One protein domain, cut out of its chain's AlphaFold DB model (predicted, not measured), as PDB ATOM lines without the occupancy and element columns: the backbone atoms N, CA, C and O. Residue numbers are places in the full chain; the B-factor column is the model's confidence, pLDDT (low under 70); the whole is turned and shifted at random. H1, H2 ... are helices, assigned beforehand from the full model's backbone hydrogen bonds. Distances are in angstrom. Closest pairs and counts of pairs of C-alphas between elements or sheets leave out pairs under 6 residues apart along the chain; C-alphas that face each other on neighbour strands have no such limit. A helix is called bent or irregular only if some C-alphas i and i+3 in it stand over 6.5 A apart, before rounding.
ATOM      1  N   ARG A 381     239.138 209.570 188.540       96.06
ATOM      2  CA  ARG A 381     237.861 210.167 188.934       96.06
ATOM      3  C   ARG A 381     236.962 209.136 189.604       96.06
ATOM      4  O   ARG A 381     236.326 209.459 190.601       96.06
ATOM      5  N   ASP A 382     236.922 207.924 189.064       96.00
ATOM      6  CA  ASP A 382     236.182 206.813 189.648       96.00
ATOM      7  C   ASP A 382     236.779 206.445 191.021       96.00
ATOM      8  O   ASP A 382     236.031 206.357 191.988       96.00
ATOM      9  N   THR A 383     238.108 206.383 191.164       96.31
ATOM     10  CA  THR A 383     238.787 206.249 192.464       96.31
ATOM     11  C   THR A 383     238.354 207.340 193.443       96.31
ATOM     12  O   THR A 383     237.951 207.040 194.565       96.31
ATOM     13  N   ALA A 384     238.414 208.612 193.030       95.56
ATOM     14  CA  ALA A 384     238.086 209.729 193.909       95.56
ATOM     15  C   ALA A 384     236.627 209.676 194.380       95.56
ATOM     16  O   ALA A 384     236.372 209.837 195.571       95.56
ATOM     17  N   ALA A 385     235.691 209.398 193.467       94.25
ATOM     18  CA  ALA A 385     234.279 209.221 193.789       94.25
ATOM     19  C   ALA A 385     234.069 208.037 194.743       94.25
ATOM     20  O   ALA A 385     233.421 208.184 195.776       94.25
ATOM     21  N   GLY A 386     234.679 206.886 194.453       93.06
ATOM     22  CA  GLY A 386     234.581 205.684 195.279       93.06
ATOM     23  C   GLY A 386     235.133 205.836 196.694       93.06
ATOM     24  O   GLY A 386     234.683 205.135 197.596       93.06
ATOM     25  N   LEU A 387     236.054 206.777 196.917       92.25
ATOM     26  CA  LEU A 387     236.591 207.078 198.242       92.25
ATOM     27  C   LEU A 387     235.680 207.981 199.093       92.25
ATOM     28  O   LEU A 387     235.822 207.992 200.315       92.25
ATOM     29  N   ILE A 388     234.720 208.701 198.501       90.69
ATOM     30  CA  ILE A 388     233.846 209.643 199.225       90.69
ATOM     31  C   ILE A 388     233.051 208.990 200.373       90.69
ATOM     32  O   ILE A 388     233.041 209.555 201.470       90.69
ATOM     33  N   PRO A 389     232.450 207.794 200.215       86.00
ATOM     34  CA  PRO A 389     231.832 207.079 201.333       86.00
ATOM     35  C   PRO A 389     232.763 206.862 202.535       86.00
ATOM     36  O   PRO A 389     232.349 207.048 203.679       86.00
ATOM     37  N   TYR A 390     234.031 206.525 202.284       85.50
ATOM     38  CA  TYR A 390     235.031 206.320 203.334       85.50
ATOM     39  C   TYR A 390     235.448 207.631 204.007       85.50
ATOM     40  O   TYR A 390     235.784 207.622 205.193       85.50
ATOM     41  N   VAL A 391     235.388 208.754 203.282       84.69
ATOM     42  CA  VAL A 391     235.597 210.095 203.847       84.69
ATOM     43  C   VAL A 391     234.476 210.459 204.810       84.69
ATOM     44  O   VAL A 391     234.745 210.862 205.939       84.69
ATOM     45  N   HIS A 392     233.217 210.252 204.417       80.38
ATOM     46  CA  HIS A 392     232.071 210.526 205.291       80.38
ATOM     47  C   HIS A 392     232.068 209.683 206.572       80.38
ATOM     48  O   HIS A 392     231.570 210.132 207.598       80.38
ATOM     49  N   GLN A 393     232.633 208.478 206.516       78.06
ATOM     50  CA  GLN A 393     232.746 207.567 207.658       78.06
ATOM     51  C   GLN A 393     234.038 207.764 208.475       78.06
ATOM     52  O   GLN A 393     234.233 207.081 209.476       78.06
ATOM     53  N   GLY A 394     234.929 208.675 208.066       79.12
ATOM     54  CA  GLY A 394     236.167 208.992 208.788       79.12
ATOM     55  C   GLY A 394     237.315 207.989 208.616       79.12
ATOM     56  O   GLY A 394     238.329 208.110 209.298       79.12
ATOM     57  N   TRP A 395     237.204 207.016 207.705       80.88
ATOM     58  CA  TRP A 395     238.286 206.062 207.413       80.88
ATOM     59  C   TRP A 395     239.417 206.691 206.581       80.88
ATOM     60  O   TRP A 395     240.595 206.339 206.731       80.88
ATOM     61  N   VAL A 396     239.056 207.622 205.694       86.00
ATOM     62  CA  VAL A 396     239.955 208.291 204.742       86.00
ATOM     63  C   VAL A 396     239.788 209.804 204.858       86.00
ATOM     64  O   VAL A 396     238.678 210.304 204.998       86.00
ATOM     65  N   LEU A 397     240.880 210.560 204.790       85.75
ATOM     66  CA  LEU A 397     240.847 212.022 204.809       85.75
ATOM     67  C   LEU A 397     240.646 212.582 203.394       85.75
ATOM     68  O   LEU A 397     241.163 212.038 202.418       85.75
ATOM     69  N   ALA A 398     239.985 213.735 203.270       83.69
ATOM     70  CA  ALA A 398     239.855 214.430 201.984       83.69
ATOM     71  C   ALA A 398     241.233 214.732 201.350       83.69
ATOM     72  O   ALA A 398     241.450 214.524 200.157       83.69
ATOM     73  N   SER A 399     242.216 215.134 202.158       83.12
ATOM     74  CA  SER A 399     243.589 215.354 201.692       83.12
ATOM     75  C   SER A 399     244.246 214.083 201.132       83.12
ATOM     76  O   SER A 399     245.008 214.165 200.170       83.12
ATOM     77  N   GLU A 400     243.919 212.903 201.665       90.00
ATOM     78  CA  GLU A 400     244.430 211.619 201.171       90.00
ATOM     79  C   GLU A 400     243.804 211.240 199.829       90.00
ATOM     80  O   GLU A 400     244.515 210.793 198.930       90.00
ATOM     81  N   VAL A 401     242.505 211.494 199.641       90.19
ATOM     82  CA  VAL A 401     241.848 211.301 198.338       90.19
ATOM     83  C   VAL A 401     242.510 212.182 197.276       90.19
ATOM     84  O   VAL A 401     242.841 211.701 196.189       90.19
ATOM     85  N   GLN A 402     242.771 213.455 197.596       88.88
ATOM     86  CA  GLN A 402     243.456 214.359 196.673       88.88
ATOM     87  C   GLN A 402     244.910 213.925 196.427       88.88
ATOM     88  O   GLN A 402     245.365 213.945 195.287       88.88
ATOM     89  N   MET A 403     245.627 213.455 197.450       92.19
ATOM     90  CA  MET A 403     246.982 212.910 197.316       92.19
ATOM     91  C   MET A 403     247.049 211.703 196.369       92.19
ATOM     92  O   MET A 403     248.005 211.573 195.604       92.19
ATOM     93  N   VAL A 404     246.060 210.811 196.415       92.44
ATOM     94  CA  VAL A 404     246.012 209.621 195.555       92.44
ATOM     95  C   VAL A 404     245.642 210.000 194.125       92.44
ATOM     96  O   VAL A 404     246.287 209.547 193.176       92.44
ATOM     97  N   CYS A 405     244.631 210.857 193.974       93.81
ATOM     98  CA  CYS A 405     243.972 211.086 192.696       93.81
ATOM     99  C   CYS A 405     244.501 212.301 191.930       93.81
ATOM    100  O   CYS A 405     244.235 212.391 190.739       93.81
ATOM    101  N   ASP A 406     245.221 213.247 192.537       91.38
ATOM    102  CA  ASP A 406     245.821 214.406 191.857       91.38
ATOM    103  C   ASP A 406     247.324 214.161 191.581       91.38
ATOM    104  O   ASP A 406     248.093 213.980 192.524       91.38
ATOM    105  N   PRO A 407     247.792 214.172 190.313       92.06
ATOM    106  CA  PRO A 407     249.186 213.924 189.962       92.06
ATOM    107  C   PRO A 407     250.165 214.898 190.619       92.06
ATOM    108  O   PRO A 407     251.276 214.494 190.968       92.06
ATOM    109  N   ALA A 408     249.775 216.165 190.787       88.56
ATOM    110  CA  ALA A 408     250.620 217.168 191.417       88.56
ATOM    111  C   ALA A 408     250.747 216.890 192.918       88.56
ATOM    112  O   ALA A 408     251.859 216.851 193.444       88.56
ATOM    113  N   MET A 409     249.631 216.604 193.597       88.69
ATOM    114  CA  MET A 409     249.652 216.282 195.030       88.69
ATOM    115  C   MET A 409     250.360 214.957 195.303       88.69
ATOM    116  O   MET A 409     251.168 214.873 196.226       88.69
ATOM    117  N   ARG A 410     250.151 213.952 194.448       92.62
ATOM    118  CA  ARG A 410     250.880 212.684 194.491       92.62
ATOM    119  C   ARG A 410     252.386 212.904 194.390       92.62
ATOM    120  O   ARG A 410     253.145 212.340 195.174       92.62
ATOM    121  N   ARG A 411     252.835 213.739 193.443       90.81
ATOM    122  CA  ARG A 411     254.255 214.087 193.290       90.81
ATOM    123  C   ARG A 411     254.786 214.794 194.535       90.81
ATOM    124  O   ARG A 411     255.842 214.406 195.020       90.81
ATOM    125  N   ASN A 412     254.049 215.764 195.073       91.31
ATOM    126  CA  ASN A 412     254.441 216.493 196.281       91.31
ATOM    127  C   ASN A 412     254.578 215.559 197.490       91.31
ATOM    128  O   ASN A 412     255.590 215.608 198.181       91.31
ATOM    129  N   ALA A 413     253.621 214.652 197.694       91.44
ATOM    130  CA  ALA A 413     253.665 213.666 198.768       91.44
ATOM    131  C   ALA A 413     254.855 212.700 198.623       91.44
ATOM    132  O   ALA A 413     255.552 212.412 199.595       91.44
ATOM    133  N   LEU A 414     255.151 212.247 197.397       92.31
ATOM    134  CA  LEU A 414     256.313 211.395 197.117       92.31
ATOM    135  C   LEU A 414     257.658 212.125 197.259       92.31
ATOM    136  O   LEU A 414     258.667 211.476 197.547       92.31
ATOM    137  N   THR A 415     257.689 213.443 197.044       92.75
ATOM    138  CA  THR A 415     258.857 214.286 197.326       92.75
ATOM    139  C   THR A 415     259.024 214.483 198.829       92.75
ATOM    140  O   THR A 415     260.115 214.275 199.344       92.75
ATOM    141  N   TRP A 416     257.953 214.803 199.552       92.12
ATOM    142  CA  TRP A 416     257.985 214.992 201.001       92.12
ATOM    143  C   TRP A 416     258.452 213.732 201.748       92.12
ATOM    144  O   TRP A 416     259.399 213.795 202.530       92.12
ATOM    145  N   ILE A 417     257.885 212.563 201.427       93.69
ATOM    146  CA  ILE A 417     258.251 211.297 202.088       93.69
ATOM    147  C   ILE A 417     259.687 210.854 201.776       93.69
ATOM    148  O   ILE A 417     260.220 209.961 202.430       93.69
ATOM    149  N   SER A 418     260.325 211.439 200.753       90.12
ATOM    150  CA  SER A 418     261.682 211.045 200.367       90.12
ATOM    151  C   SER A 418     262.708 211.308 201.473       90.12
ATOM    152  O   SER A 418     263.686 210.567 201.554       90.12
ATOM    153  N   GLY A 419     262.439 212.262 202.378       88.81
ATOM    154  CA  GLY A 419     263.245 212.502 203.578       88.81
ATOM    155  C   GLY A 419     263.255 211.335 204.575       88.81
ATOM    156  O   GLY A 419     264.241 211.160 205.280       88.81
ATOM    157  N   GLY A 420     262.218 210.487 204.587       88.75
ATOM    158  CA  GLY A 420     262.136 209.276 205.421       88.75
ATOM    159  C   GLY A 420     262.790 208.030 204.806       88.75
ATOM    160  O   GLY A 420     262.653 206.920 205.321       88.75
ATOM    161  N   GLY A 421     263.470 208.179 203.665       94.94
ATOM    162  CA  GLY A 421     264.196 207.104 202.992       94.94
ATOM    163  C   GLY A 421     263.333 206.133 202.161       94.94
ATOM    164  O   GLY A 421     262.112 206.283 202.027       94.94
ATOM    165  N   PRO A 422     263.961 205.103 201.552       95.50
ATOM    166  CA  PRO A 422     263.294 204.208 200.602       95.50
ATOM    167  C   PRO A 422     262.131 203.405 201.198       95.50
ATOM    168  O   PRO A 422     261.156 203.129 200.496       95.50
ATOM    169  N   ALA A 423     262.222 203.034 202.479       94.94
ATOM    170  CA  ALA A 423     261.183 202.275 203.170       94.94
ATOM    171  C   ALA A 423     259.910 203.109 203.377       94.94
ATOM    172  O   ALA A 423     258.820 202.626 203.064       94.94
ATOM    173  N   ALA A 424     260.044 204.370 203.807       93.88
ATOM    174  CA  ALA A 424     258.915 205.284 203.978       93.88
ATOM    175  C   ALA A 424     258.241 205.577 202.632       93.88
ATOM    176  O   ALA A 424     257.024 205.459 202.498       93.88
ATOM    177  N   LYS A 425     259.040 205.838 201.587       95.19
ATOM    178  CA  LYS A 425     258.531 206.047 200.224       95.19
ATOM    179  C   LYS A 425     257.782 204.833 199.674       95.19
ATOM    180  O   LYS A 425     256.764 205.000 199.005       95.19
ATOM    181  N   ARG A 426     258.278 203.615 199.921       95.44
ATOM    182  CA  ARG A 426     257.591 202.375 199.522       95.44
ATOM    183  C   ARG A 426     256.261 202.226 200.258       95.44
ATOM    184  O   ARG A 426     255.259 201.940 199.617       95.44
ATOM    185  N   SER A 427     256.257 202.480 201.563       95.31
ATOM    186  CA  SER A 427     255.061 202.388 202.397       95.31
ATOM    187  C   SER A 427     253.984 203.403 201.985       95.31
ATOM    188  O   SER A 427     252.839 203.020 201.762       95.31
ATOM    189  N   LEU A 428     254.355 204.662 201.709       95.44
ATOM    190  CA  LEU A 428     253.412 205.657 201.177       95.44
ATOM    191  C   LEU A 428     252.845 205.258 199.805       95.44
ATOM    192  O   LEU A 428     251.662 205.461 199.546       95.44
ATOM    193  N   LYS A 429     253.666 204.678 198.918       96.00
ATOM    194  CA  LYS A 429     253.172 204.162 197.633       96.00
ATOM    195  C   LYS A 429     252.153 203.044 197.831       96.00
ATOM    196  O   LYS A 429     251.090 203.113 197.231       96.00
ATOM    197  N   ASN A 430     252.458 202.068 198.685       95.50
ATOM    198  CA  ASN A 430     251.547 200.966 198.996       95.50
ATOM    199  C   ASN A 430     250.230 201.478 199.593       95.50
ATOM    200  O   ASN A 430     249.168 201.022 199.185       95.50
ATOM    201  N   PHE A 431     250.293 202.469 200.487       95.50
ATOM    202  CA  PHE A 431     249.112 203.155 201.007       95.50
ATOM    203  C   PHE A 431     248.277 203.794 199.888       95.50
ATOM    204  O   PHE A 431     247.070 203.578 199.809       95.50
ATOM    205  N   MET A 432     248.918 204.548 198.989       95.62
ATOM    206  CA  MET A 432     248.221 205.179 197.869       95.62
ATOM    207  C   MET A 432     247.598 204.159 196.908       95.62
ATOM    208  O   MET A 432     246.511 204.415 196.401       95.62
ATOM    209  N   TYR A 433     248.284 203.044 196.635       95.50
ATOM    210  CA  TYR A 433     247.765 201.967 195.789       95.50
ATOM    211  C   TYR A 433     246.555 201.299 196.442       95.50
ATOM    212  O   TYR A 433     245.522 201.181 195.801       95.50
ATOM    213  N   ALA A 434     246.632 200.985 197.738       94.50
ATOM    214  CA  ALA A 434     245.513 200.404 198.473       94.50
ATOM    215  C   ALA A 434     244.272 201.314 198.459       94.50
ATOM    216  O   ALA A 434     243.163 200.839 198.235       94.50
ATOM    217  N   LEU A 435     244.441 202.631 198.631       94.88
ATOM    218  CA  LEU A 435     243.330 203.579 198.484       94.88
ATOM    219  C   LEU A 435     242.790 203.645 197.049       94.88
ATOM    220  O   LEU A 435     241.583 203.804 196.865       94.88
ATOM    221  N   ALA A 436     243.657 203.531 196.039       96.00
ATOM    222  CA  ALA A 436     243.226 203.517 194.647       96.00
ATOM    223  C   ALA A 436     242.324 202.310 194.351       96.00
ATOM    224  O   ALA A 436     241.198 202.501 193.879       96.00
ATOM    225  N   SER A 437     242.770 201.108 194.732       94.12
ATOM    226  CA  SER A 437     242.001 199.868 194.607       94.12
ATOM    227  C   SER A 437     240.691 199.940 195.398       94.12
ATOM    228  O   SER A 437     239.638 199.594 194.871       94.12
ATOM    229  N   LEU A 438     240.715 200.478 196.627       92.75
ATOM    230  CA  LEU A 438     239.526 200.635 197.477       92.75
ATOM    231  C   LEU A 438     238.439 201.494 196.807       92.75
ATOM    232  O   LEU A 438     237.262 201.131 196.801       92.75
ATOM    233  N   GLY A 439     238.831 202.633 196.229       94.06
ATOM    234  CA  GLY A 439     237.907 203.512 195.515       94.06
ATOM    235  C   GLY A 439     237.320 202.848 194.268       94.06
ATOM    236  O   GLY A 439     236.113 202.922 194.034       94.06
ATOM    237  N   LEU A 440     238.150 202.162 193.480       95.06
ATOM    238  CA  LEU A 440     237.698 201.473 192.270       95.06
ATOM    239  C   LEU A 440     236.758 200.307 192.593       95.06
ATOM    240  O   LEU A 440     235.666 200.237 192.026       95.06
ATOM    241  N   ASP A 441     237.110 199.471 193.571       92.56
ATOM    242  CA  ASP A 441     236.257 198.392 194.078       92.56
ATOM    243  C   ASP A 441     234.888 198.909 194.501       92.56
ATOM    244  O   ASP A 441     233.858 198.324 194.155       92.56
ATOM    245  N   GLN A 442     234.864 200.035 195.215       91.44
ATOM    246  CA  GLN A 442     233.617 200.627 195.662       91.44
ATOM    247  C   GLN A 442     232.736 201.076 194.496       91.44
ATOM    248  O   GLN A 442     231.513 200.906 194.518       91.44
ATOM    249  N   VAL A 443     233.339 201.638 193.454       93.00
ATOM    250  CA  VAL A 443     232.609 202.012 192.248       93.00
ATOM    251  C   VAL A 443     232.085 200.779 191.503       93.00
ATOM    252  O   VAL A 443     230.956 200.814 191.011       93.00
ATOM    253  N   VAL A 444     232.850 199.686 191.443       92.00
ATOM    254  CA  VAL A 444     232.379 198.422 190.859       92.00
ATOM    255  C   VAL A 444     231.194 197.876 191.650       92.00
ATOM    256  O   VAL A 444     230.165 197.576 191.050       92.00
ATOM    257  N   MET A 445     231.279 197.822 192.981       90.25
ATOM    258  CA  MET A 445     230.181 197.351 193.834       90.25
ATOM    259  C   MET A 445     228.923 198.219 193.705       90.25
ATOM    260  O   MET A 445     227.813 197.695 193.724       90.25
ATOM    261  N   ASN A 446     229.077 199.529 193.492       89.75
ATOM    262  CA  ASN A 446     227.951 200.427 193.225       89.75
ATOM    263  C   ASN A 446     227.243 200.120 191.888       89.75
ATOM    264  O   ASN A 446     226.038 200.312 191.764       89.75
ATOM    265  N   VAL A 447     227.977 199.651 190.872       89.75
ATOM    266  CA  VAL A 447     227.418 199.381 189.533       89.75
ATOM    267  C   VAL A 447     226.933 197.940 189.375       89.75
ATOM    268  O   VAL A 447     225.885 197.709 188.774       89.75
ATOM    269  N   ARG A 448     227.711 196.975 189.866       87.56
ATOM    270  CA  ARG A 448     227.515 195.528 189.680       87.56
ATOM    271  C   ARG A 448     226.832 194.857 190.870       87.56
ATOM    272  O   ARG A 448     226.352 193.736 190.733       87.56
ATOM    273  N   GLY A 449     226.768 195.544 192.005       85.12
ATOM    274  CA  GLY A 449     226.310 194.990 193.268       85.12
ATOM    275  C   GLY A 449     227.439 194.358 194.094       85.12
ATOM    276  O   GLY A 449     228.581 194.239 193.638       85.12
ATOM    277  N   PRO A 450     227.127 193.965 195.338       82.06
ATOM    278  CA  PRO A 450     228.078 193.356 196.261       82.06
ATOM    279  C   PRO A 450     228.495 191.951 195.805       82.06
ATOM    280  O   PRO A 450     227.681 191.032 195.742       82.06
ATOM    281  N   GLU A 451     229.788 191.744 195.563       82.56
ATOM    282  CA  GLU A 451     230.351 190.408 195.337       82.56
ATOM    283  C   GLU A 451     231.111 189.947 196.594       82.56
ATOM    284  O   GLU A 451     232.034 190.645 197.019       82.56
ATOM    285  N   PRO A 452     230.811 188.769 197.187       82.31
ATOM    286  CA  PRO A 452     231.433 188.338 198.446       82.31
ATOM    287  C   PRO A 452     232.966 188.330 198.421       82.31
ATOM    288  O   PRO A 452     233.610 188.762 199.374       82.31
ATOM    289  N   GLY A 453     233.555 187.884 197.305       82.31
ATOM    290  CA  GLY A 453     235.008 187.859 197.142       82.31
ATOM    291  C   GLY A 453     235.628 189.254 197.038       82.31
ATOM    292  O   GLY A 453     236.724 189.461 197.550       82.31
ATOM    293  N   ARG A 454     234.921 190.220 196.439       85.38
ATOM    294  CA  ARG A 454     235.372 191.616 196.385       85.38
ATOM    295  C   ARG A 454     235.258 192.274 197.752       85.38
ATOM    296  O   ARG A 454     236.220 192.871 198.197       85.38
ATOM    297  N   ILE A 455     234.162 192.048 198.482       85.75
ATOM    298  CA  ILE A 455     234.006 192.539 199.863       85.75
ATOM    299  C   ILE A 455     235.148 192.049 200.758       85.75
ATOM    300  O   ILE A 455     235.679 192.819 201.558       85.75
ATOM    301  N   GLN A 456     235.530 190.774 200.642       83.94
ATOM    302  CA  GLN A 456     236.673 190.243 201.380       83.94
ATOM    303  C   GLN A 456     237.978 190.947 200.977       83.94
ATOM    304  O   GLN A 456     238.684 191.431 201.858       83.94
ATOM    305  N   SER A 457     238.250 191.066 199.674       83.38
ATOM    306  CA  SER A 457     239.423 191.779 199.149       83.38
ATOM    307  C   SER A 457     239.486 193.222 199.661       83.38
ATOM    308  O   SER A 457     240.488 193.636 200.226       83.38
ATOM    309  N   THR A 458     238.378 193.962 199.588       85.69
ATOM    310  CA  THR A 458     238.253 195.337 200.086       85.69
ATOM    311  C   THR A 458     238.583 195.441 201.584       85.69
ATOM    312  O   THR A 458     239.210 196.412 202.008       85.69
ATOM    313  N   ARG A 459     238.209 194.449 202.412       85.25
ATOM    314  CA  ARG A 459     238.580 194.425 203.844       85.25
ATOM    315  C   ARG A 459     240.082 194.241 204.042       85.25
ATOM    316  O   ARG A 459     240.664 194.937 204.870       85.25
ATOM    317  N   GLU A 460     240.692 193.332 203.290       87.00
ATOM    318  CA  GLU A 460     242.138 193.088 203.320       87.00
ATOM    319  C   GLU A 460     242.905 194.343 202.858       87.00
ATOM    320  O   GLU A 460     243.828 194.794 203.538       87.00
ATOM    321  N   THR A 461     242.454 194.995 201.782       88.31
ATOM    322  CA  THR A 461     243.012 196.260 201.280       88.31
ATOM    323  C   THR A 461     242.893 197.396 202.298       88.31
ATOM    324  O   THR A 461     243.831 198.175 202.471       88.31
ATOM    325  N   LEU A 462     241.774 197.495 203.022       87.19
ATOM    326  CA  LEU A 462     241.584 198.508 204.067       87.19
ATOM    327  C   LEU A 462     242.528 198.290 205.264       87.19
ATOM    328  O   LEU A 462     243.088 199.253 205.803       87.19
ATOM    329  N   GLN A 463     242.740 197.033 205.665       87.94
ATOM    330  CA  GLN A 463     243.726 196.675 206.690       87.94
ATOM    331  C   GLN A 463     245.138 197.051 206.235       87.94
ATOM    332  O   GLN A 463     245.843 197.757 206.960       87.94
ATOM    333  N   GLN A 464     245.503 196.687 205.003       89.31
ATOM    334  CA  GLN A 464     246.787 197.040 204.402       89.31
ATOM    335  C   GLN A 464     247.001 198.560 204.362       89.31
ATOM    336  O   GLN A 464     248.064 199.041 204.751       89.31
ATOM    337  N   ALA A 465     245.995 199.339 203.951       89.88
ATOM    338  CA  ALA A 465     246.078 200.797 203.952       89.88
ATOM    339  C   ALA A 465     246.342 201.345 205.368       89.88
ATOM    340  O   ALA A 465     247.193 202.212 205.561       89.88
ATOM    341  N   THR A 466     245.665 200.803 206.380       89.94
ATOM    342  CA  THR A 466     245.829 201.232 207.779       89.94
ATOM    343  C   THR A 466     247.216 200.892 208.337       89.94
ATOM    344  O   THR A 466     247.789 201.660 209.115       89.94
ATOM    345  N   GLU A 467     247.768 199.737 207.969       91.75
ATOM    346  CA  GLU A 467     249.119 199.314 208.351       91.75
ATOM    347  C   GLU A 467     250.197 200.154 207.670       91.75
ATOM    348  O   GLU A 467     251.105 200.650 208.339       91.75
ATOM    349  N   GLU A 468     250.077 200.376 206.362       92.50
ATOM    350  CA  GLU A 468     251.026 201.198 205.614       92.50
ATOM    351  C   GLU A 468     250.976 202.659 206.077       92.50
ATOM    352  O   GLU A 468     252.028 203.278 206.233       92.50
ATOM    353  N   ARG A 469     249.788 203.185 206.422       91.94
ATOM    354  CA  ARG A 469     249.653 204.512 207.046       91.94
ATOM    355  C   ARG A 469     250.475 204.618 208.328       91.94
ATOM    356  O   ARG A 469     251.310 205.511 208.453       91.94
ATOM    357  N   ARG A 470     250.289 203.678 209.261       91.75
ATOM    358  CA  ARG A 470     251.065 203.630 210.514       91.75
ATOM    359  C   ARG A 470     252.563 203.508 210.248       91.75
ATOM    360  O   ARG A 470     253.362 204.188 210.887       91.75
ATOM    361  N   ARG A 471     252.950 202.676 209.281       91.62
ATOM    362  CA  ARG A 471     254.352 202.428 208.949       91.62
ATOM    363  C   ARG A 471     255.054 203.669 208.405       91.62
ATOM    364  O   ARG A 471     256.134 203.989 208.899       91.62
ATOM    365  N   PHE A 472     254.494 204.371 207.416       92.06
ATOM    366  CA  PHE A 472     255.172 205.553 206.876       92.06
ATOM    367  C   PHE A 472     255.177 206.719 207.873       92.06
ATOM    368  O   PHE A 472     256.165 207.444 207.916       92.06
ATOM    369  N   LEU A 473     254.136 206.882 208.702       90.69
ATOM    370  CA  LEU A 473     254.121 207.902 209.758       90.69
ATOM    371  C   LEU A 473     255.171 207.617 210.835       90.69
ATOM    372  O   LEU A 473     255.929 208.515 211.195       90.69
ATOM    373  N   GLY A 474     255.289 206.361 211.278       91.69
ATOM    374  CA  GLY A 474     256.315 205.947 212.236       91.69
ATOM    375  C   GLY A 474     257.736 206.141 211.701       91.69
ATOM    376  O   GLY A 474     258.593 206.671 212.401       91.69
ATOM    377  N   LEU A 475     257.983 205.803 210.429       91.38
ATOM    378  CA  LEU A 475     259.281 206.040 209.777       91.38
ATOM    379  C   LEU A 475     259.618 207.531 209.615       91.38
ATOM    380  O   LEU A 475     260.790 207.876 209.495       91.38
ATOM    381  N   MET A 476     258.609 208.399 209.612       88.94
ATOM    382  CA  MET A 476     258.769 209.852 209.571       88.94
ATOM    383  C   MET A 476     258.814 210.496 210.967       88.94
ATOM    384  O   MET A 476     258.946 211.714 211.056       88.94
ATOM    385  N   GLY A 477     258.693 209.716 212.049       86.81
ATOM    386  CA  GLY A 477     258.665 210.237 213.421       86.81
ATOM    387  C   GLY A 477     257.376 210.983 213.789       86.81
ATOM    388  O   GLY A 477     257.410 211.857 214.647       86.81
ATOM    389  N   MET A 478     256.255 210.668 213.132       78.75
ATOM    390  CA  MET A 478     254.943 211.306 213.342       78.75
ATOM    391  C   MET A 478     253.857 210.314 213.803       78.75
ATOM    392  O   MET A 478     252.671 210.590 213.630       78.75
ATOM    393  N   GLY A 479     254.258 209.123 214.259       60.06
ATOM    394  CA  GLY A 479     253.371 207.998 214.579       60.06
ATOM    395  C   GLY A 479     253.116 207.799 216.061       60.06
ATOM    396  O   GLY A 479     253.949 208.267 216.869       60.06
TER     397      GLY A 479
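Overview. This is residues 381 to 479 of the 479 residues of an uncharacterized protein of Actinomyces sp. oral taxon 180 str. F0310 (UniProt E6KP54). What does the model look like? The long arm H3b of a bent helix makes a long helical hairpin with H4, while the other arm, H3a, folds back from the bend to make a V with H3b. The short helices H1 and H2, a small hairpin of their own, pack crosswise on H3b, and H2 also meets H3a near the open end of the V. What is it made of, and how large is it? The printed part has 99 residues with four named helices, H1, H2, H3 and H4 in chain order, and no named strand, class all helix. It is compact, with a radius of gyration of the C-alphas of 13.6 A, yet elongated, spanning 42 by 25 by 21 A.

Arrangement. Where is the hub? It is H3, residues 407 to 448, touching three other helices; by its hydrogen bonds it was assigned as one helix, but it is bent, with C-alphas 419 and 422 8.8 A apart. Its arms, H3a at 407 to 419 and H3b at 422 to 448, touch near the bend, closest at the C-alphas of Ile 417 and Lys 425, 5.6 A, and run opposite ways at a shallow tilt of 31 degrees. What else touches H3b? H4, residues 452 to 475, forms a hairpin with it at a shallow tilt of 25 degrees, opposite ways, closest at the C-alphas of Ala 424 and Phe 472, 4.7 A. H1, residues 381 to 392, touches it about perpendicular at 87 degrees, with the C-alphas of Gly 386 and Gly 439 closest at 4.0 A. H2, residues 398 to 405, touches it about perpendicular at 88 degrees, with the C-alphas of Val 404 and Met 432 closest at 5.5 A. How do the others stand? H1 and H2 form a hairpin, closest at the C-alphas of Ala 384 and Val 401, 6.0 A; H2 and H3a touch only at the corner, closest at the C-alphas of Met 403 and Arg 410, 4.8 A. H3a and H4 are only just apart, at 8.1 A. Are the backbones even? Every O i to N i+4 pair is within hydrogen-bond range in H2, H3b and H4, against 5 of 8 in H1 and 7 of 9 in H3a.

Along the chain. How long are the helices? From first to last C-alpha, H3b measures 38.4 A, H4 34.9 A, H3a 19.6 A, H1 17.4 A and H2 10.7 A. H1 is only just irregular, its C-alphas 386 and 389 being 6.8 A apart. Where are the anchors? C-alpha 381 begins H1 at (237.861, 210.167, 188.934), C-alpha 422 begins H3b at (263.294, 204.208, 200.602), and C-alpha 475 ends H4 at (259.281, 206.040, 209.777).

Size, cuts and confidence. How far does it reach? The two C-alphas farthest apart, of Gly 419 and Gly 449, are 42.2 A apart. Are there cuts or long links? The printed part has no cut, and the links H1 to H2, H2 to H3 and H3 to H4 are tight. Where is confidence low? The mean pLDDT of the printed part is 89.8, and one residue, Gly 479, the chain's last, is under 70.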